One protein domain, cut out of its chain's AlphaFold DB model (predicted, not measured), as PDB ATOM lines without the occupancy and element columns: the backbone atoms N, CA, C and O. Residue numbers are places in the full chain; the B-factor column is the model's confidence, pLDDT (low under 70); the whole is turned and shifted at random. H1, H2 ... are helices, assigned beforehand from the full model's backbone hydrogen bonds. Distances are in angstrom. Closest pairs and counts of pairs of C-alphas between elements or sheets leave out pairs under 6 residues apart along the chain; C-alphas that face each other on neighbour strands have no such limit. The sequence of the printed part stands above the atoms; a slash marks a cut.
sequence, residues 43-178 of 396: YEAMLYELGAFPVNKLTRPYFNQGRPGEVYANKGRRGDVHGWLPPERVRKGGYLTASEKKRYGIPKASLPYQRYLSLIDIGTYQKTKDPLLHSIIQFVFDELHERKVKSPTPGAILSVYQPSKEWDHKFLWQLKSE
ATOM      1  N   TYR A  43      27.500   5.878 -37.961       95.94
ATOM      2  CA  TYR A  43      27.412   6.312 -36.567       95.94
ATOM      3  C   TYR A  43      27.560   5.158 -35.575       95.94
ATOM      4  O   TYR A  43      28.263   5.295 -34.574       95.94
ATOM      5  N   GLU A  44      26.979   3.993 -35.859       96.00
ATOM      6  CA  GLU A  44      27.204   2.805 -35.033       96.00
ATOM      7  C   GLU A  44      28.691   2.428 -34.991       96.00
ATOM      8  O   GLU A  44      29.221   2.132 -33.920       96.00
ATOM      9  N   ALA A  45      29.394   2.487 -36.129       95.38
ATOM     10  CA  ALA A  45      30.830   2.226 -36.183       95.38
ATOM     11  C   ALA A  45      31.634   3.223 -35.327       95.38
ATOM     12  O   ALA A  45      32.512   2.799 -34.574       95.38
ATOM     13  N   MET A  46      31.294   4.517 -35.369       97.12
ATOM     14  CA  MET A  46      31.899   5.541 -34.505       97.12
ATOM     15  C   MET A  46      31.636   5.270 -33.016       97.12
ATOM     16  O   MET A  46      32.533   5.407 -32.185       97.12
ATOM     17  N   LEU A  47      30.427   4.830 -32.659       97.19
ATOM     18  CA  LEU A  47      30.088   4.456 -31.283       97.19
ATOM     19  C   LEU A  47      30.913   3.252 -30.804       97.19
ATOM     20  O   LEU A  47      31.464   3.281 -29.702       97.19
ATOM     21  N   TYR A  48      31.083   2.220 -31.636       96.19
ATOM     22  CA  TYR A  48      31.976   1.101 -31.312       96.19
ATOM     23  C   TYR A  48      33.447   1.523 -31.209       96.19
ATOM     24  O   TYR A  48      34.166   0.995 -30.355       96.19
ATOM     25  N   GLU A  49      33.906   2.453 -32.052       95.75
ATOM     26  CA  GLU A  49      35.264   3.014 -32.000       95.75
ATOM     27  C   GLU A  49      35.522   3.709 -30.653       95.75
ATOM     28  O   GLU A  49      36.538   3.442 -30.009       95.75
ATOM     29  N   LEU A  50      34.557   4.501 -30.169       96.31
ATOM     30  CA  LEU A  50      34.586   5.134 -28.843       96.31
ATOM     31  C   LEU A  50      34.544   4.120 -27.684       96.31
ATOM     32  O   LEU A  50      34.831   4.467 -26.538       96.31
ATOM     33  N   GLY A  51      34.198   2.860 -27.958       95.31
ATOM     34  CA  GLY A  51      34.003   1.820 -26.952       95.31
ATOM     35  C   GLY A  51      32.630   1.855 -26.284       95.31
ATOM     36  O   GLY A  51      32.472   1.269 -25.210       95.31
ATOM     37  N   ALA A  52      31.654   2.530 -26.897       96.62
ATOM     38  CA  ALA A  52      30.251   2.422 -26.524       96.62
ATOM     39  C   ALA A  52      29.696   1.055 -26.950       96.62
ATOM     40  O   ALA A  52      30.296   0.333 -27.754       96.62
ATOM     41  N   PHE A  53      28.551   0.674 -26.390       95.69
ATOM     42  CA  PHE A  53      27.949  -0.627 -26.677       95.69
ATOM     43  C   PHE A  53      26.423  -0.542 -26.701       95.69
ATOM     44  O   PHE A  53      25.853   0.093 -25.809       95.69
ATOM     45  N   PRO A  54      25.739  -1.164 -27.674       95.06
ATOM     46  CA  PRO A  54      24.294  -1.041 -27.773       95.06
ATOM     47  C   PRO A  54      23.605  -1.919 -26.725       95.06
ATOM     48  O   PRO A  54      23.984  -3.072 -26.495       95.06
ATOM     49  N   VAL A  55      22.564  -1.378 -26.094       92.44
ATOM     50  CA  VAL A  55      21.838  -2.036 -24.997       92.44
ATOM     51  C   VAL A  55      21.178  -3.338 -25.457       92.44
ATOM     52  O   VAL A  55      21.153  -4.322 -24.719       92.44
ATOM     53  N   ASN A  56      20.692  -3.384 -26.699       89.94
ATOM     54  CA  ASN A  56      20.043  -4.567 -27.267       89.94
ATOM     55  C   ASN A  56      20.985  -5.773 -27.460       89.94
ATOM     56  O   ASN A  56      20.496  -6.877 -27.683       89.94
ATOM     57  N   LYS A  57      22.312  -5.589 -27.362       90.81
ATOM     58  CA  LYS A  57      23.306  -6.676 -27.425       90.81
ATOM     59  C   LYS A  57      23.851  -7.075 -26.052       90.81
ATOM     60  O   LYS A  57      24.782  -7.873 -25.983       90.81
ATOM     61  N   LEU A  58      23.321  -6.516 -24.964       88.88
ATOM     62  CA  LEU A  58      23.717  -6.913 -23.616       88.88
ATOM     63  C   LEU A  58      23.150  -8.290 -23.280       88.88
ATOM     64  O   LEU A  58      21.953  -8.527 -23.417       88.88
ATOM     65  N   THR A  59      24.011  -9.182 -22.802       84.12
ATOM     66  CA  THR A  59      23.648 -10.564 -22.456       84.12
ATOM     67  C   THR A  59      23.481 -10.781 -20.958       84.12
ATOM     68  O   THR A  59      22.831 -11.741 -20.542       84.12
ATOM     69  N   ARG A  60      24.048  -9.903 -20.120       85.69
ATOM     70  CA  ARG A  60      23.896  -9.982 -18.661       85.69
ATOM     71  C   ARG A  60      22.647  -9.225 -18.213       85.69
ATOM     72  O   ARG A  60      22.351  -8.182 -18.791       85.69
ATOM     73  N   PRO A  61      21.942  -9.693 -17.167       84.19
ATOM     74  CA  PRO A  61      20.801  -8.973 -16.618       84.19
ATOM     75  C   PRO A  61      21.175  -7.543 -16.219       84.19
ATOM     76  O   PRO A  61      22.217  -7.307 -15.603       84.19
ATOM     77  N   TYR A  62      20.308  -6.594 -16.550       84.75
ATOM     78  CA  TYR A  62      20.444  -5.192 -16.181       84.75
ATOM     79  C   TYR A  62      19.101  -4.638 -15.714       84.75
ATOM     80  O   TYR A  62      18.036  -5.147 -16.060       84.75
ATOM     81  N   PHE A  63      19.158  -3.584 -14.905       82.75
ATOM     82  CA  PHE A  63      17.957  -2.935 -14.406       82.75
ATOM     83  C   PHE A  63      17.319  -2.107 -15.524       82.75
ATOM     84  O   PHE A  63      17.904  -1.125 -15.979       82.75
ATOM     85  N   ASN A  64      16.137  -2.520 -15.976       80.31
ATOM     86  CA  ASN A  64      15.432  -1.914 -17.107       80.31
ATOM     87  C   ASN A  64      14.077  -1.293 -16.718       80.31
ATOM     88  O   ASN A  64      13.389  -0.762 -17.577       80.31
ATOM     89  N   GLN A  65      13.670  -1.379 -15.443       79.56
ATOM     90  CA  GLN A  65      12.375  -0.886 -14.941       79.56
ATOM     91  C   GLN A  65      11.155  -1.331 -15.775       79.56
ATOM     92  O   GLN A  65      10.186  -0.590 -15.911       79.56
ATOM     93  N   GLY A  66      11.197  -2.531 -16.365       76.31
ATOM     94  CA  GLY A  66      10.121  -3.019 -17.233       76.31
ATOM     95  C   GLY A  66      10.106  -2.402 -18.638       76.31
ATOM     96  O   GLY A  66       9.136  -2.591 -19.366       76.31
ATOM     97  N   ARG A  67      11.168  -1.691 -19.042       76.94
ATOM     98  CA  ARG A  67      11.363  -1.111 -20.380       76.94
ATOM     99  C   ARG A  67      12.539  -1.790 -21.096       76.94
ATOM    100  O   ARG A  67      13.688  -1.375 -20.925       76.94
ATOM    101  N   PRO A  68      12.300  -2.864 -21.872       76.75
ATOM    102  CA  PRO A  68      13.351  -3.537 -22.632       76.75
ATOM    103  C   PRO A  68      14.102  -2.562 -23.549       76.75
ATOM    104  O   PRO A  68      13.485  -1.724 -24.199       76.75
ATOM    105  N   GLY A  69      15.432  -2.674 -23.612       78.88
ATOM    106  CA  GLY A  69      16.272  -1.776 -24.418       78.88
ATOM    107  C   GLY A  69      16.717  -0.491 -23.711       78.88
ATOM    108  O   GLY A  69      17.505   0.259 -24.283       78.88
ATOM    109  N   GLU A  70      16.286  -0.259 -22.469       85.00
ATOM    110  CA  GLU A  70      16.728   0.867 -21.640       85.00
ATOM    111  C   GLU A  70      17.484   0.372 -20.404       85.00
ATOM    112  O   GLU A  70      17.110  -0.620 -19.774       85.00
ATOM    113  N   VAL A  71      18.548   1.081 -20.028       83.19
ATOM    114  CA  VAL A  71      19.327   0.775 -18.824       83.19
ATOM    115  C   VAL A  71      19.106   1.878 -17.812       83.19
ATOM    116  O   VAL A  71      19.359   3.044 -18.094       83.19
ATOM    117  N   TYR A  72      18.719   1.520 -16.594       82.62
ATOM    118  CA  TYR A  72      18.550   2.449 -15.484       82.62
ATOM    119  C   TYR A  72      19.642   2.231 -14.435       82.62
ATOM    120  O   TYR A  72      19.992   1.105 -14.083       82.62
ATOM    121  N   ALA A  73      20.188   3.324 -13.904       71.38
ATOM    122  CA  ALA A  73      20.964   3.280 -12.668       71.38
ATOM    123  C   ALA A  73      20.018   3.090 -11.466       71.38
ATOM    124  O   ALA A  73      18.850   3.475 -11.543       71.38
ATOM    125  N   ASN A  74      20.538   2.589 -10.335       60.59
ATOM    126  CA  ASN A  74      19.821   2.225  -9.088       60.59
ATOM    127  C   ASN A  74      18.910   3.311  -8.455       60.59
ATOM    128  O   ASN A  74      18.357   3.102  -7.384       60.59
ATOM    129  N   LYS A  75      18.753   4.481  -9.082       62.50
ATOM    130  CA  LYS A  75      17.920   5.605  -8.631       62.50
ATOM    131  C   LYS A  75      16.935   6.089  -9.708       62.50
ATOM    132  O   LYS A  75      16.616   7.272  -9.748       62.50
ATOM    133  N   GLY A  76      16.538   5.218 -10.640       67.31
ATOM    134  CA  GLY A  76      15.583   5.546 -11.710       67.31
ATOM    135  C   GLY A  76      16.094   6.532 -12.761       67.31
ATOM    136  O   GLY A  76      15.324   7.037 -13.568       67.31
ATOM    137  N   ARG A  77      17.403   6.800 -12.791       74.75
ATOM    138  CA  ARG A  77      18.019   7.629 -13.832       74.75
ATOM    139  C   ARG A  77      18.406   6.760 -15.017       74.75
ATOM    140  O   ARG A  77      19.161   5.800 -14.832       74.75
ATOM    141  N   ARG A  78      17.936   7.129 -16.211       80.75
ATOM    142  CA  ARG A  78      18.358   6.501 -17.465       80.75
ATOM    143  C   ARG A  78      19.879   6.597 -17.604       80.75
ATOM    144  O   ARG A  78      20.500   7.601 -17.253       80.75
ATOM    145  N   GLY A  79      20.476   5.481 -17.984       83.50
ATOM    146  CA  GLY A  79      21.906   5.233 -18.008       83.50
ATOM    147  C   GLY A  79      22.477   5.016 -19.399       83.50
ATOM    148  O   GLY A  79      23.680   5.198 -19.578       83.50
ATOM    149  N   ASP A  80      21.630   4.631 -20.348       88.75
ATOM    150  CA  ASP A  80      21.909   4.686 -21.776       88.75
ATOM    151  C   ASP A  80      21.531   6.054 -22.362       88.75
ATOM    152  O   ASP A  80      20.694   6.778 -21.818       88.75
ATOM    153  N   VAL A  81      22.133   6.379 -23.499       89.94
ATOM    154  CA  VAL A  81      21.768   7.518 -24.341       89.94
ATOM    155  C   VAL A  81      21.316   6.934 -25.670       89.94
ATOM    156  O   VAL A  81      22.088   6.254 -26.340       89.94
ATOM    157  N   HIS A  82      20.035   7.111 -25.998       89.94
ATOM    158  CA  HIS A  82      19.409   6.574 -27.212       89.94
ATOM    159  C   HIS A  82      19.702   5.084 -27.485       89.94
ATOM    160  O   HIS A  82      19.968   4.691 -28.619       89.94
ATOM    161  N   GLY A  83      19.660   4.237 -26.448       90.19
ATOM    162  CA  GLY A  83      19.890   2.796 -26.590       90.19
ATOM    163  C   GLY A  83      21.364   2.386 -26.645       90.19
ATOM    164  O   GLY A  83      21.658   1.214 -26.888       90.19
ATOM    165  N   TRP A  84      22.293   3.308 -26.377       94.88
ATOM    166  CA  TRP A  84      23.728   3.038 -26.282       94.88
ATOM    167  C   TRP A  84      24.271   3.318 -24.885       94.88
ATOM    168  O   TRP A  84      23.982   4.345 -24.272       94.88
ATOM    169  N   LEU A  85      25.096   2.405 -24.377       94.19
ATOM    170  CA  LEU A  85      25.831   2.614 -23.138       94.19
ATOM    171  C   LEU A  85      27.094   3.447 -23.389       94.19
ATOM    172  O   LEU A  85      27.871   3.097 -24.283       94.19
ATOM    173  N   PRO A  86      27.354   4.476 -22.561       93.94
ATOM    174  CA  PRO A  86      28.576   5.262 -22.655       93.94
ATOM    175  C   PRO A  86      29.812   4.395 -22.369       93.94
ATOM    176  O   PRO A  86      29.747   3.495 -21.519       93.94
ATOM    177  N   PRO A  87      30.965   4.683 -23.003       95.12
ATOM    178  CA  PRO A  87      32.154   3.839 -22.897       95.12
ATOM    179  C   PRO A  87      32.626   3.590 -21.458       95.12
ATOM    180  O   PRO A  87      33.002   2.472 -21.112       95.12
ATOM    181  N   GLU A  88      32.569   4.598 -20.587       92.62
ATOM    182  CA  GLU A  88      32.938   4.476 -19.171       92.62
ATOM    183  C   GLU A  88      32.138   3.385 -18.446       92.62
ATOM    184  O   GLU A  88      32.723   2.519 -17.782       92.62
ATOM    185  N   ARG A  89      30.823   3.337 -18.681       90.12
ATOM    186  CA  ARG A  89      29.935   2.320 -18.113       90.12
ATOM    187  C   ARG A  89      30.167   0.947 -18.716       90.12
ATOM    188  O   ARG A  89      30.053  -0.045 -18.004       90.12
ATOM    189  N   VAL A  90      30.519   0.861 -19.995       92.12
ATOM    190  CA  VAL A  90      30.870  -0.415 -20.638       92.12
ATOM    191  C   VAL A  90      32.170  -0.978 -20.048       92.12
ATOM    192  O   VAL A  90      32.266  -2.176 -19.762       92.12
ATOM    193  N   ARG A  91      33.165  -0.114 -19.799       91.62
ATOM    194  CA  ARG A  91      34.446  -0.502 -19.189       91.62
ATOM    195  C   ARG A  91      34.268  -0.987 -17.752       91.62
ATOM    196  O   ARG A  91      34.655  -2.118 -17.447       91.62
ATOM    197  N   LYS A  92      33.683  -0.145 -16.893       87.75
ATOM    198  CA  LYS A  92      33.599  -0.368 -15.438       87.75
ATOM    199  C   LYS A  92      32.395  -1.218 -15.025       87.75
ATOM    200  O   LYS A  92      32.429  -1.871 -13.988       87.75
ATOM    201  N   GLY A  93      31.335  -1.221 -15.827       83.62
ATOM    202  CA  GLY A  93      30.097  -1.924 -15.525       83.62
ATOM    203  C   GLY A  93      30.179  -3.435 -15.728       83.62
ATOM    204  O   GLY A  93      31.018  -3.975 -16.462       83.62
ATOM    205  N   GLY A  94      29.236  -4.118 -15.082       84.81
ATOM    206  CA  GLY A  94      29.039  -5.562 -15.163       84.81
ATOM    207  C   GLY A  94      28.164  -6.018 -16.331       84.81
ATOM    208  O   GLY A  94      27.671  -7.137 -16.268       84.81
ATOM    209  N   TYR A  95      27.959  -5.185 -17.359       87.06
ATOM    210  CA  TYR A  95      27.006  -5.424 -18.456       87.06
ATOM    211  C   TYR A  95      27.428  -6.515 -19.453       87.06
ATOM    212  O   TYR A  95      26.578  -7.102 -20.113       87.06
ATOM    213  N   LEU A  96      28.730  -6.793 -19.549       89.50
ATOM    214  CA  LEU A  96      29.313  -7.791 -20.449       89.50
ATOM    215  C   LEU A  96      30.118  -8.818 -19.651       89.50
ATOM    216  O   LEU A  96      30.731  -8.486 -18.630       89.50
ATOM    217  N   THR A  97      30.133 -10.058 -20.126       90.31
ATOM    218  CA  THR A  97      31.004 -11.131 -19.635       90.31
ATOM    219  C   THR A  97      32.469 -10.876 -20.014       90.31
ATOM    220  O   THR A  97      32.783 -10.058 -20.881       90.31
ATOM    221  N   ALA A  98      33.399 -11.590 -19.373       91.00
ATOM    222  CA  ALA A  98      34.824 -11.469 -19.683       91.00
ATOM    223  C   ALA A  98      35.154 -11.895 -21.128       91.00
ATOM    224  O   ALA A  98      35.963 -11.245 -21.794       91.00
ATOM    225  N   SER A  99      34.504 -12.948 -21.634       92.06
ATOM    226  CA  SER A  99      34.679 -13.422 -23.012       92.06
ATOM    227  C   SER A  99      34.168 -12.406 -24.034       92.06
ATOM    228  O   SER A  99      34.841 -12.163 -25.034       92.06
ATOM    229  N   GLU A 100      33.037 -11.746 -23.771       92.50
ATOM    230  CA  GLU A 100      32.524 -10.668 -24.624       92.50
ATOM    231  C   GLU A 100      33.437  -9.447 -24.608       92.50
ATOM    232  O   GLU A 100      33.780  -8.935 -25.672       92.50
ATOM    233  N   LYS A 101      33.900  -9.010 -23.428       92.44
ATOM    234  CA  LYS A 101      34.867  -7.906 -23.342       92.44
ATOM    235  C   LYS A 101      36.119  -8.212 -24.169       92.44
ATOM    236  O   LYS A 101      36.550  -7.358 -24.940       92.44
ATOM    237  N   LYS A 102      36.638  -9.446 -24.105       93.25
ATOM    238  CA  LYS A 102      37.759  -9.896 -24.946       93.25
ATOM    239  C   LYS A 102      37.405  -9.878 -26.440       93.25
ATOM    240  O   LYS A 102      38.173  -9.337 -27.227       93.25
ATOM    241  N   ARG A 103      36.242 -10.414 -26.827       92.44
ATOM    242  CA  ARG A 103      35.770 -10.473 -28.224       92.44
ATOM    243  C   ARG A 103      35.628  -9.088 -28.858       92.44
ATOM    244  O   ARG A 103      35.988  -8.915 -30.016       92.44
ATOM    245  N   TYR A 104      35.102  -8.116 -28.117       90.50
ATOM    246  CA  TYR A 104      34.868  -6.756 -28.616       90.50
ATOM    247  C   TYR A 104      36.062  -5.807 -28.405       90.50
ATOM    248  O   TYR A 104      36.041  -4.668 -28.886       90.50
ATOM    249  N   GLY A 105      37.117  -6.261 -27.721       92.56
ATOM    250  CA  GLY A 105      38.294  -5.454 -27.403       92.56
ATOM    251  C   GLY A 105      37.981  -4.328 -26.416       92.56
ATOM    252  O   GLY A 105      38.352  -3.182 -26.653       92.56
ATOM    253  N   ILE A 106      37.238  -4.631 -25.349       92.69
ATOM    254  CA  ILE A 106      36.873  -3.697 -24.279       92.69
ATOM    255  C   ILE A 106      37.804  -3.937 -23.075       92.69
ATOM    256  O   ILE A 106      37.884  -5.071 -22.600       92.69
ATOM    257  N   PRO A 107      38.452  -2.894 -22.521       91.12
ATOM    258  CA  PRO A 107      38.352  -1.490 -22.920       91.12
ATOM    259  C   PRO A 107      39.050  -1.204 -24.258       91.12
ATOM    260  O   PRO A 107      40.149  -1.692 -24.504       91.12
ATOM    261  N   LYS A 108      38.444  -0.345 -25.087       93.94
ATOM    262  CA  LYS A 108      39.118   0.219 -26.264       93.94
ATOM    263  C   LYS A 108      40.284   1.114 -25.827       93.94
ATOM    264  O   LYS A 108      40.214   1.759 -24.769       93.94
ATOM    265  N   ALA A 109      41.334   1.178 -26.646       93.00
ATOM    266  CA  ALA A 109      42.399   2.166 -26.488       93.00
ATOM    267  C   ALA A 109      41.828   3.592 -26.590       93.00
ATOM    268  O   ALA A 109      40.793   3.807 -27.218       93.00
ATOM    269  N   SER A 110      42.478   4.561 -25.942       93.75
ATOM    270  CA  SER A 110      42.086   5.967 -26.088       93.75
ATOM    271  C   SER A 110      42.336   6.424 -27.520       93.75
ATOM    272  O   SER A 110      43.393   6.119 -28.076       93.75
ATOM    273  N   LEU A 111      41.409   7.190 -28.092       95.81
ATOM    274  CA  LEU A 111      41.624   7.792 -29.405       95.81
ATOM    275  C   LEU A 111      42.585   8.990 -29.286       95.81
ATOM    276  O   LEU A 111      42.665   9.617 -28.222       95.81
ATOM    277  N   PRO A 112      43.313   9.342 -30.359       95.56
ATOM    278  CA  PRO A 112      44.017  10.617 -30.432       95.56
ATOM    279  C   PRO A 112      43.039  11.795 -30.308       95.56
ATOM    280  O   PRO A 112      41.920  11.729 -30.816       95.56
ATOM    281  N   TYR A 113      43.469  12.909 -29.707       95.62
ATOM    282  CA  TYR A 113      42.614  14.088 -29.491       95.62
ATOM    283  C   TYR A 113      41.942  14.595 -30.781       95.62
ATOM    284  O   TYR A 113      40.746  14.870 -30.796       95.62
ATOM    285  N   GLN A 114      42.679  14.635 -31.895       95.88
ATOM    286  CA  GLN A 114      42.130  15.056 -33.192       95.88
ATOM    287  C   GLN A 114      41.027  14.124 -33.705       95.88
ATOM    288  O   GLN A 114      40.080  14.576 -34.347       95.88
ATOM    289  N   ARG A 115      41.103  12.827 -33.379       96.62
ATOM    290  CA  ARG A 115      40.042  11.885 -33.731       96.62
ATOM    291  C   ARG A 115      38.778  12.183 -32.933       96.62
ATOM    292  O   ARG A 115      37.716  12.242 -33.539       96.62
ATOM    293  N   TYR A 116      38.890  12.462 -31.632       97.25
ATOM    294  CA  TYR A 116      37.749  12.923 -30.835       97.25
ATOM    295  C   TYR A 116      37.108  14.182 -31.434       97.25
ATOM    296  O   TYR A 116      35.900  14.191 -31.637       97.25
ATOM    297  N   LEU A 117      37.899  15.197 -31.804       96.38
ATOM    298  CA  LEU A 117      37.361  16.408 -32.440       96.38
ATOM    299  C   LEU A 117      36.608  16.108 -33.739       96.38
ATOM    300  O   LEU A 117      35.531  16.653 -33.951       96.38
ATOM    301  N   SER A 118      37.133  15.210 -34.578       96.00
ATOM    302  CA  SER A 118      36.490  14.847 -35.851       96.00
ATOM    303  C   SER A 118      35.111  14.191 -35.701       96.00
ATOM    304  O   SER A 118      34.362  14.128 -36.669       96.00
ATOM    305  N   LEU A 119      34.781  13.692 -34.505       97.00
ATOM    306  CA  LEU A 119      33.493  13.070 -34.192       97.00
ATOM    307  C   LEU A 119      32.462  14.078 -33.650       97.00
ATOM    308  O   LEU A 119      31.291  13.735 -33.496       97.00
ATOM    309  N   ILE A 120      32.872  15.316 -33.355       96.62
ATOM    310  CA  ILE A 120      31.980  16.379 -32.885       96.62
ATOM    311  C   ILE A 120      31.405  17.113 -34.101       96.62
ATOM    312  O   ILE A 120      31.982  18.087 -34.578       96.62
ATOM    313  N   ASP A 121      30.242  16.670 -34.582       94.56
ATOM    314  CA  ASP A 121      29.517  17.331 -35.676       94.56
ATOM    315  C   ASP A 121      28.186  17.933 -35.202       94.56
ATOM    316  O   ASP A 121      27.083  17.440 -35.457       94.56
ATOM    317  N   ILE A 122      28.302  19.043 -34.475       93.88
ATOM    318  CA  ILE A 122      27.147  19.765 -33.930       93.88
ATOM    319  C   ILE A 122      26.289  20.358 -35.045       93.88
ATOM    320  O   ILE A 122      25.067  20.382 -34.916       93.88
ATOM    321  N   GLY A 123      26.903  20.801 -36.143       92.88
ATOM    322  CA  GLY A 123      26.186  21.431 -37.247       92.88
ATOM    323  C   GLY A 123      25.261  20.454 -37.956       92.88
ATOM    324  O   GLY A 123      24.104  20.787 -38.227       92.88
ATOM    325  N   THR A 124      25.732  19.232 -38.205       93.12
ATOM    326  CA  THR A 124      24.879  18.167 -38.735       93.12
ATOM    327  C   THR A 124      23.817  17.778 -37.719       93.12
ATOM    328  O   THR A 124      22.640  17.750 -38.075       93.12
ATOM    329  N   TYR A 125      24.174  17.584 -36.446       93.62
ATOM    330  CA  TYR A 125      23.193  17.239 -35.414       93.62
ATOM    331  C   TYR A 125      22.081  18.287 -35.272       93.62
ATOM    332  O   TYR A 125      20.908  17.941 -35.161       93.62
ATOM    333  N   GLN A 126      22.405  19.579 -35.307       91.38
ATOM    334  CA  GLN A 126      21.403  20.639 -35.212       91.38
ATOM    335  C   GLN A 126      20.395  20.594 -36.365       91.38
ATOM    336  O   GLN A 126      19.225  20.905 -36.138       91.38
ATOM    337  N   LYS A 127      20.828  20.173 -37.560       92.06
ATOM    338  CA  LYS A 127      19.978  20.035 -38.751       92.06
ATOM    339  C   LYS A 127      19.165  18.741 -38.755       92.06
ATOM    340  O   LYS A 127      18.009  18.766 -39.160       92.06
ATOM    341  N   THR A 128      19.759  17.622 -38.340       91.50
ATOM    342  CA  THR A 128      19.147  16.289 -38.480       91.50
ATOM    343  C   THR A 128      18.444  15.802 -37.223       91.50
ATOM    344  O   THR A 128      17.539  14.978 -37.318       91.50
ATOM    345  N   LYS A 129      18.868  16.283 -36.049       91.69
ATOM    346  CA  LYS A 129      18.467  15.770 -34.732       91.69
ATOM    347  C   LYS A 129      18.665  14.259 -34.588       91.69
ATOM    348  O   LYS A 129      17.927  13.600 -33.861       91.69
ATOM    349  N   ASP A 130      19.683  13.722 -35.261       93.38
ATOM    350  CA  ASP A 130      19.975  12.292 -35.250       93.38
ATOM    351  C   ASP A 130      20.387  11.811 -33.835       93.38
ATOM    352  O   ASP A 130      21.324  12.365 -33.243       93.38
ATOM    353  N   PRO A 131      19.710  10.791 -33.274       92.94
ATOM    354  CA  PRO A 131      19.959  10.314 -31.914       92.94
ATOM    355  C   PRO A 131      21.301   9.582 -31.748       92.94
ATOM    356  O   PRO A 131      21.892   9.598 -30.662       92.94
ATOM    357  N   LEU A 132      21.819   8.941 -32.799       95.44
ATOM    358  CA  LEU A 132      23.134   8.305 -32.746       95.44
ATOM    359  C   LEU A 132      24.230   9.364 -32.781       95.44
ATOM    360  O   LEU A 132      25.164   9.285 -31.987       95.44
ATOM    361  N   LEU A 133      24.078  10.399 -33.611       95.56
ATOM    362  CA  LEU A 133      25.011  11.525 -33.619       95.56
ATOM    363  C   LEU A 133      25.009  12.287 -32.286       95.56
ATOM    364  O   LEU A 133      26.079  12.624 -31.780       95.56
ATOM    365  N   HIS A 134      23.841  12.478 -31.660       95.56
ATOM    366  CA  HIS A 134      23.765  12.991 -30.286       95.56
ATOM    367  C   HIS A 134      24.606  12.138 -29.323       95.56
ATOM    368  O   HIS A 134      25.418  12.664 -28.561       95.56
ATOM    369  N   SER A 135      24.438  10.812 -29.381       96.19
ATOM    370  CA  SER A 135      25.172   9.870 -28.527       96.19
ATOM    371  C   SER A 135      26.681   9.955 -28.758       96.19
ATOM    372  O   SER A 135      27.442   9.983 -27.794       96.19
ATOM    373  N   ILE A 136      27.122  10.064 -30.017       98.00
ATOM    374  CA  ILE A 136      28.535  10.245 -30.377       98.00
ATOM    375  C   ILE A 136      29.084  11.522 -29.742       98.00
ATOM    376  O   ILE A 136      30.065  11.446 -29.006       98.00
ATOM    377  N   ILE A 137      28.446  12.675 -29.973       97.31
ATOM    378  CA  ILE A 137      28.914  13.968 -29.454       97.31
ATOM    379  C   ILE A 137      28.997  13.930 -27.924       97.31
ATOM    380  O   ILE A 137      30.022  14.304 -27.347       97.31
ATOM    381  N   GLN A 138      27.957  13.421 -27.258       96.31
ATOM    382  CA  GLN A 138      27.950  13.296 -25.804       96.31
ATOM    383  C   GLN A 138      29.085  12.394 -25.303       96.31
ATOM    384  O   GLN A 138      29.821  12.783 -24.395       96.31
ATOM    385  N   PHE A 139      29.255  11.209 -25.895       97.31
ATOM    386  CA  PHE A 139      30.278  10.255 -25.469       97.31
ATOM    387  C   PHE A 139      31.693  10.737 -25.766       97.31
ATOM    388  O   PHE A 139      32.601  10.412 -25.007       97.31
ATOM    389  N   VAL A 140      31.895  11.539 -26.813       97.56
ATOM    390  CA  VAL A 140      33.180  12.199 -27.065       97.56
ATOM    391  C   VAL A 140      33.531  13.138 -25.912       97.56
ATOM    392  O   VAL A 140      34.631  13.033 -25.371       97.56
ATOM    393  N   PHE A 141      32.614  14.018 -25.496       96.12
ATOM    394  CA  PHE A 141      32.868  14.914 -24.363       96.12
ATOM    395  C   PHE A 141      33.109  14.150 -23.060       96.12
ATOM    396  O   PHE A 141      34.017  14.498 -22.303       96.12
ATOM    397  N   ASP A 142      32.325  13.100 -22.807       94.75
ATOM    398  CA  ASP A 142      32.489  12.273 -21.613       94.75
ATOM    399  C   ASP A 142      33.843  11.531 -21.632       94.75
ATOM    400  O   ASP A 142      34.536  11.498 -20.619       94.75
ATOM    401  N   GLU A 143      34.284  11.002 -22.780       95.25
ATOM    402  CA  GLU A 143      35.587  10.334 -22.908       95.25
ATOM    403  C   GLU A 143      36.773  11.295 -22.784       95.25
ATOM    404  O   GLU A 143      37.747  10.952 -22.109       95.25
ATOM    405  N   LEU A 144      36.700  12.486 -23.396       94.75
ATOM    406  CA  LEU A 144      37.721  13.530 -23.243       94.75
ATOM    407  C   LEU A 144      37.950  13.842 -21.759       94.75
ATOM    408  O   LEU A 144      39.100  13.894 -21.309       94.75
ATOM    409  N   HIS A 145      36.860  13.965 -20.996       91.81
ATOM    410  CA  HIS A 145      36.911  14.212 -19.562       91.81
ATOM    411  C   HIS A 145      37.429  13.009 -18.762       91.81
ATOM    412  O   HIS A 145      38.435  13.113 -18.058       91.81
ATOM    413  N   GLU A 146      36.766  11.857 -18.876       91.31
ATOM    414  CA  GLU A 146      37.036  10.673 -18.049       91.31
ATOM    415  C   GLU A 146      38.450  10.130 -18.254       91.31
ATOM    416  O   GLU A 146      39.106   9.696 -17.304       91.31
ATOM    417  N   ARG A 147      38.952  10.166 -19.494       92.00
ATOM    418  CA  ARG A 147      40.323   9.740 -19.807       92.00
ATOM    419  C   ARG A 147      41.354  10.850 -19.632       92.00
ATOM    420  O   ARG A 147      42.540  10.573 -19.797       92.00
ATOM    421  N   LYS A 148      40.933  12.075 -19.296       91.88
ATOM    422  CA  LYS A 148      41.796  13.263 -19.187       91.88
ATOM    423  C   LYS A 148      42.660  13.449 -20.439       91.88
ATOM    424  O   LYS A 148      43.875  13.653 -20.347       91.88
ATOM    425  N   VAL A 149      42.044  13.314 -21.614       92.12
ATOM    426  CA  VAL A 149      42.750  13.408 -22.896       92.12
ATOM    427  C   VAL A 149      43.282  14.830 -23.045       92.12
ATOM    428  O   VAL A 149      42.516  15.793 -23.061       92.12
ATOM    429  N   LYS A 150      44.605  14.972 -23.137       89.81
ATOM    430  CA  LYS A 150      45.241  16.286 -23.234       89.81
ATOM    431  C   LYS A 150      45.021  16.883 -24.618       89.81
ATOM    432  O   LYS A 150      45.310  16.241 -25.629       89.81
ATOM    433  N   SER A 151      44.559  18.127 -24.639       90.25
ATOM    434  CA  SER A 151      44.560  18.933 -25.851       90.25
ATOM    435  C   SER A 151      46.005  19.205 -26.296       90.25
ATOM    436  O   SER A 151      46.842  19.516 -25.443       90.25
ATOM    437  N   PRO A 152      46.327  19.106 -27.599       88.31
ATOM    438  CA  PRO A 152      47.660  19.425 -28.105       88.31
ATOM    439  C   PRO A 152      47.983  20.920 -27.993       88.31
ATOM    440  O   PRO A 152      49.149  21.287 -27.891       88.31
ATOM    441  N   THR A 153      46.962  21.782 -28.013       89.31
ATOM    442  CA  THR A 153      47.102  23.238 -27.900       89.31
ATOM    443  C   THR A 153      45.916  23.827 -27.138       89.31
ATOM    444  O   THR A 153      44.779  23.438 -27.425       89.31
ATOM    445  N   PRO A 154      46.120  24.801 -26.237       88.50
ATOM    446  CA  PRO A 154      45.020  25.437 -25.518       88.50
ATOM    447  C   PRO A 154      43.948  26.004 -26.463       88.50
ATOM    448  O   PRO A 154      44.258  26.703 -27.429       88.50
ATOM    449  N   GLY A 155      42.685  25.684 -26.200       91.69
ATOM    450  CA  GLY A 155      41.528  26.087 -26.991       91.69
ATOM    451  C   GLY A 155      41.282  25.271 -28.263       91.69
ATOM    452  O   GLY A 155      40.418  25.664 -29.041       91.69
ATOM    453  N   ALA A 156      41.982  24.154 -28.509       93.19
ATOM    454  CA  ALA A 156      41.794  23.359 -29.734       93.19
ATOM    455  C   ALA A 156      40.337  22.909 -29.948       93.19
ATOM    456  O   ALA A 156      39.857  22.911 -31.077       93.19
ATOM    457  N   ILE A 157      39.607  22.613 -28.867       94.62
ATOM    458  CA  ILE A 157      38.180  22.257 -28.900       94.62
ATOM    459  C   ILE A 157      37.308  23.331 -29.582       94.62
ATOM    460  O   ILE A 157      36.250  23.019 -30.120       94.62
ATOM    461  N   LEU A 158      37.749  24.594 -29.623       95.12
ATOM    462  CA  LEU A 158      37.013  25.689 -30.262       95.12
ATOM    463  C   LEU A 158      36.916  25.548 -31.783       95.12
ATOM    464  O   LEU A 158      36.041  26.167 -32.381       95.12
ATOM    465  N   SER A 159      37.773  24.745 -32.428       93.25
ATOM    466  CA  SER A 159      37.710  24.550 -33.883       93.25
ATOM    467  C   SER A 159      36.422  23.863 -34.341       93.25
ATOM    468  O   SER A 159      36.045  23.996 -35.500       93.25
ATOM    469  N   VAL A 160      35.762  23.131 -33.440       94.12
ATOM    470  CA  VAL A 160      34.484  22.446 -33.685       94.12
ATOM    471  C   VAL A 160      33.329  23.077 -32.903       94.12
ATOM    472  O   VAL A 160      32.227  22.532 -32.863       94.12
ATOM    473  N   TYR A 161      33.565  24.227 -32.262       95.00
ATOM    474  CA  TYR A 161      32.533  24.916 -31.503       95.00
ATOM    475  C   TYR A 161      31.466  25.499 -32.427       95.00
ATOM    476  O   TYR A 161      31.759  26.218 -33.383       95.00
ATOM    477  N   GLN A 162      30.209  25.240 -32.075       92.44
ATOM    478  CA  GLN A 162      29.044  25.904 -32.639       92.44
ATOM    479  C   GLN A 162      28.084  26.240 -31.493       92.44
ATOM    480  O   GLN A 162      27.871  25.372 -30.641       92.44
ATOM    481  N   PRO A 163      27.499  27.456 -31.451       89.19
ATOM    482  CA  PRO A 163      26.588  27.846 -30.379       89.19
ATOM    483  C   PRO A 163      25.447  26.840 -30.212       89.19
ATOM    484  O   PRO A 163      24.699  26.566 -31.155       89.19
ATOM    485  N   SER A 164      25.304  26.280 -29.012       87.19
ATOM    486  CA  SER A 164      24.268  25.297 -28.716       87.19
ATOM    487  C   SER A 164      23.952  25.271 -27.229       87.19
ATOM    488  O   SER A 164      24.766  24.825 -26.427       87.19
ATOM    489  N   LYS A 165      22.707  25.597 -26.854       81.75
ATOM    490  CA  LYS A 165      22.241  25.483 -25.457       81.75
ATOM    491  C   LYS A 165      22.488  24.096 -24.848       81.75
ATOM    492  O   LYS A 165      22.629  23.969 -23.638       81.75
ATOM    493  N   GLU A 166      22.522  23.067 -25.685       86.00
ATOM    494  CA  GLU A 166      22.753  21.683 -25.285       86.00
ATOM    495  C   GLU A 166      24.235  21.372 -25.048       86.00
ATOM    496  O   GLU A 166      24.562  20.698 -24.077       86.00
ATOM    497  N   TRP A 167      25.143  21.909 -25.869       91.25
ATOM    498  CA  TRP A 167      26.565  21.532 -25.849       91.25
ATOM    499  C   TRP A 167      27.481  22.579 -25.208       91.25
ATOM    500  O   TRP A 167      28.575  22.222 -24.775       91.25
ATOM    501  N   ASP A 168      27.048  23.837 -25.071       91.38
ATOM    502  CA  ASP A 168      27.865  24.941 -24.540       91.38
ATOM    503  C   ASP A 168      28.474  24.594 -23.173       91.38
ATOM    504  O   ASP A 168      29.650  24.845 -22.920       91.38
ATOM    505  N   HIS A 169      27.712  23.931 -22.297       88.75
ATOM    506  CA  HIS A 169      28.211  23.516 -20.986       88.75
ATOM    507  C   HIS A 169      29.353  22.484 -21.073       88.75
ATOM    508  O   HIS A 169      30.267  22.521 -20.247       88.75
ATOM    509  N   LYS A 170      29.341  21.592 -22.075       92.50
ATOM    510  CA  LYS A 170      30.402  20.598 -22.302       92.50
ATOM    511  C   LYS A 170      31.669  21.250 -22.849       92.50
ATOM    512  O   LYS A 170      32.755  20.955 -22.352       92.50
ATOM    513  N   PHE A 171      31.543  22.194 -23.786       94.12
ATOM    514  CA  PHE A 171      32.687  23.002 -24.228       94.12
ATOM    515  C   PHE A 171      33.285  23.799 -23.079       94.12
ATOM    516  O   PHE A 171      34.497  23.783 -22.889       94.12
ATOM    517  N   LEU A 172      32.445  24.472 -22.290       92.56
ATOM    518  CA  LEU A 172      32.906  25.262 -21.156       92.56
ATOM    519  C   LEU A 172      33.658  24.402 -20.142       92.56
ATOM    520  O   LEU A 172      34.698  24.810 -19.629       92.56
ATOM    521  N   TRP A 173      33.140  23.208 -19.860       90.81
ATOM    522  CA  TRP A 173      33.796  22.261 -18.973       90.81
ATOM    523  C   TRP A 173      35.176  21.851 -19.491       90.81
ATOM    524  O   TRP A 173      36.143  21.898 -18.729       90.81
ATOM    525  N   GLN A 174      35.280  21.533 -20.784       91.88
ATOM    526  CA  GLN A 174      36.550  21.193 -21.416       91.88
ATOM    527  C   GLN A 174      37.531  22.372 -21.366       91.88
ATOM    528  O   GLN A 174      38.655  22.206 -20.900       91.88
ATOM    529  N   LEU A 175      37.097  23.578 -21.738       92.75
ATOM    530  CA  LEU A 175      37.927  24.788 -21.710       92.75
ATOM    531  C   LEU A 175      38.443  25.108 -20.302       92.75
ATOM    532  O   LEU A 175      39.613  25.440 -20.135       92.75
ATOM    533  N   LYS A 176      37.603  24.955 -19.270       90.62
ATOM    534  CA  LYS A 176      38.013  25.151 -17.869       90.62
ATOM    535  C   LYS A 176      39.038  24.121 -17.390       90.62
ATOM    536  O   LYS A 176      39.767  24.401 -16.444       90.62
ATOM    537  N   SER A 177      39.115  22.952 -18.028       88.12
ATOM    538  CA  SER A 177      40.120  21.931 -17.707       88.12
ATOM    539  C   SER A 177      41.499  22.202 -18.323       88.12
ATOM    540  O   SER A 177      42.486  21.625 -17.872       88.12
ATOM    541  N   GLU A 178      41.593  23.096 -19.314       88.06
ATOM    542  CA  GLU A 178      42.826  23.366 -20.070       88.06
ATOM    543  C   GLU A 178      43.767  24.387 -19.399       88.06
ATOM    544  O   GLU A 178      44.769  24.763 -20.000       88.06
TER     545      GLU A 178
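Overview. This is residues 43 to 178 of the 396 residues of an uncharacterized protein of Gimesia alba (UniProt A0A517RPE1). One long helix, H6, forms a core with shorter helices H1, H2, H4, H5 and H8 packed around it, while H7 packs on H8. Towards the other end of the longest axis, the long looping stretch of residues 50 to 86 and the separate helix H3 make a loosely built region. The 136 printed residues hold eight named helices, H1 to H8 in chain order, and no named strand; the class is all helix, though only 64 residues are in named elements. The whole is compact, with a radius of gyration of the C-alphas of 15.3 A and spans of 42 by 29 by 27 A.

Along the chain. H6, residues 131 to 146, is 22.0 A long, from C-alpha 131 at (19.959, 10.314, -31.914). H1 is residues 43 to 49, H2 87 to 92, H3 98 to 104, H4 113 to 118, H5 122 to 128 and H7 156 to 160. H8, residues 168 to 177, is 14.4 A long and ends at C-alpha 177 (40.120, 21.931, -17.707).

Arrangement. H6 is the hub. With residues 132 to 136 alone it touches H1, at a shallow tilt of 24 degrees, the same way; the closest C-alphas, of Leu 47 and Ile 136, are 6.1 A apart. H2 touches its residues 139 to 146 alone, at a steep tilt of 54 degrees; the closest C-alphas, of Pro 87 and Phe 139, are 7.2 A apart. H8 touches its residues 141 to 145 alone, at a shallow tilt of 19 degrees; the closest C-alphas, of Phe 141 and Lys 170, are 6.5 A apart. H4 and H5 each only just touch H6, with 3 pairs of C-alphas within 8 A; the closest are Tyr 116 and Val 140, 6.0 A, and Tyr 125 and Leu 133, 6.3 A. H5 and H6 form a helical hairpin. H7 touches H8, and H3 touches no helix. Every O i to N i+4 pair is within hydrogen-bond range in the helices other than H7, which has 0 of 1, but 2 of 2 O i to N i+3 pairs.

Size, cuts and confidence. The C-alphas farthest apart, of Gly 66 and Thr 153, are 46.6 A apart. The printed part has no cut, and H1 to H2 is a long link of 37 residues. Confidence is low at residues 74 to 76.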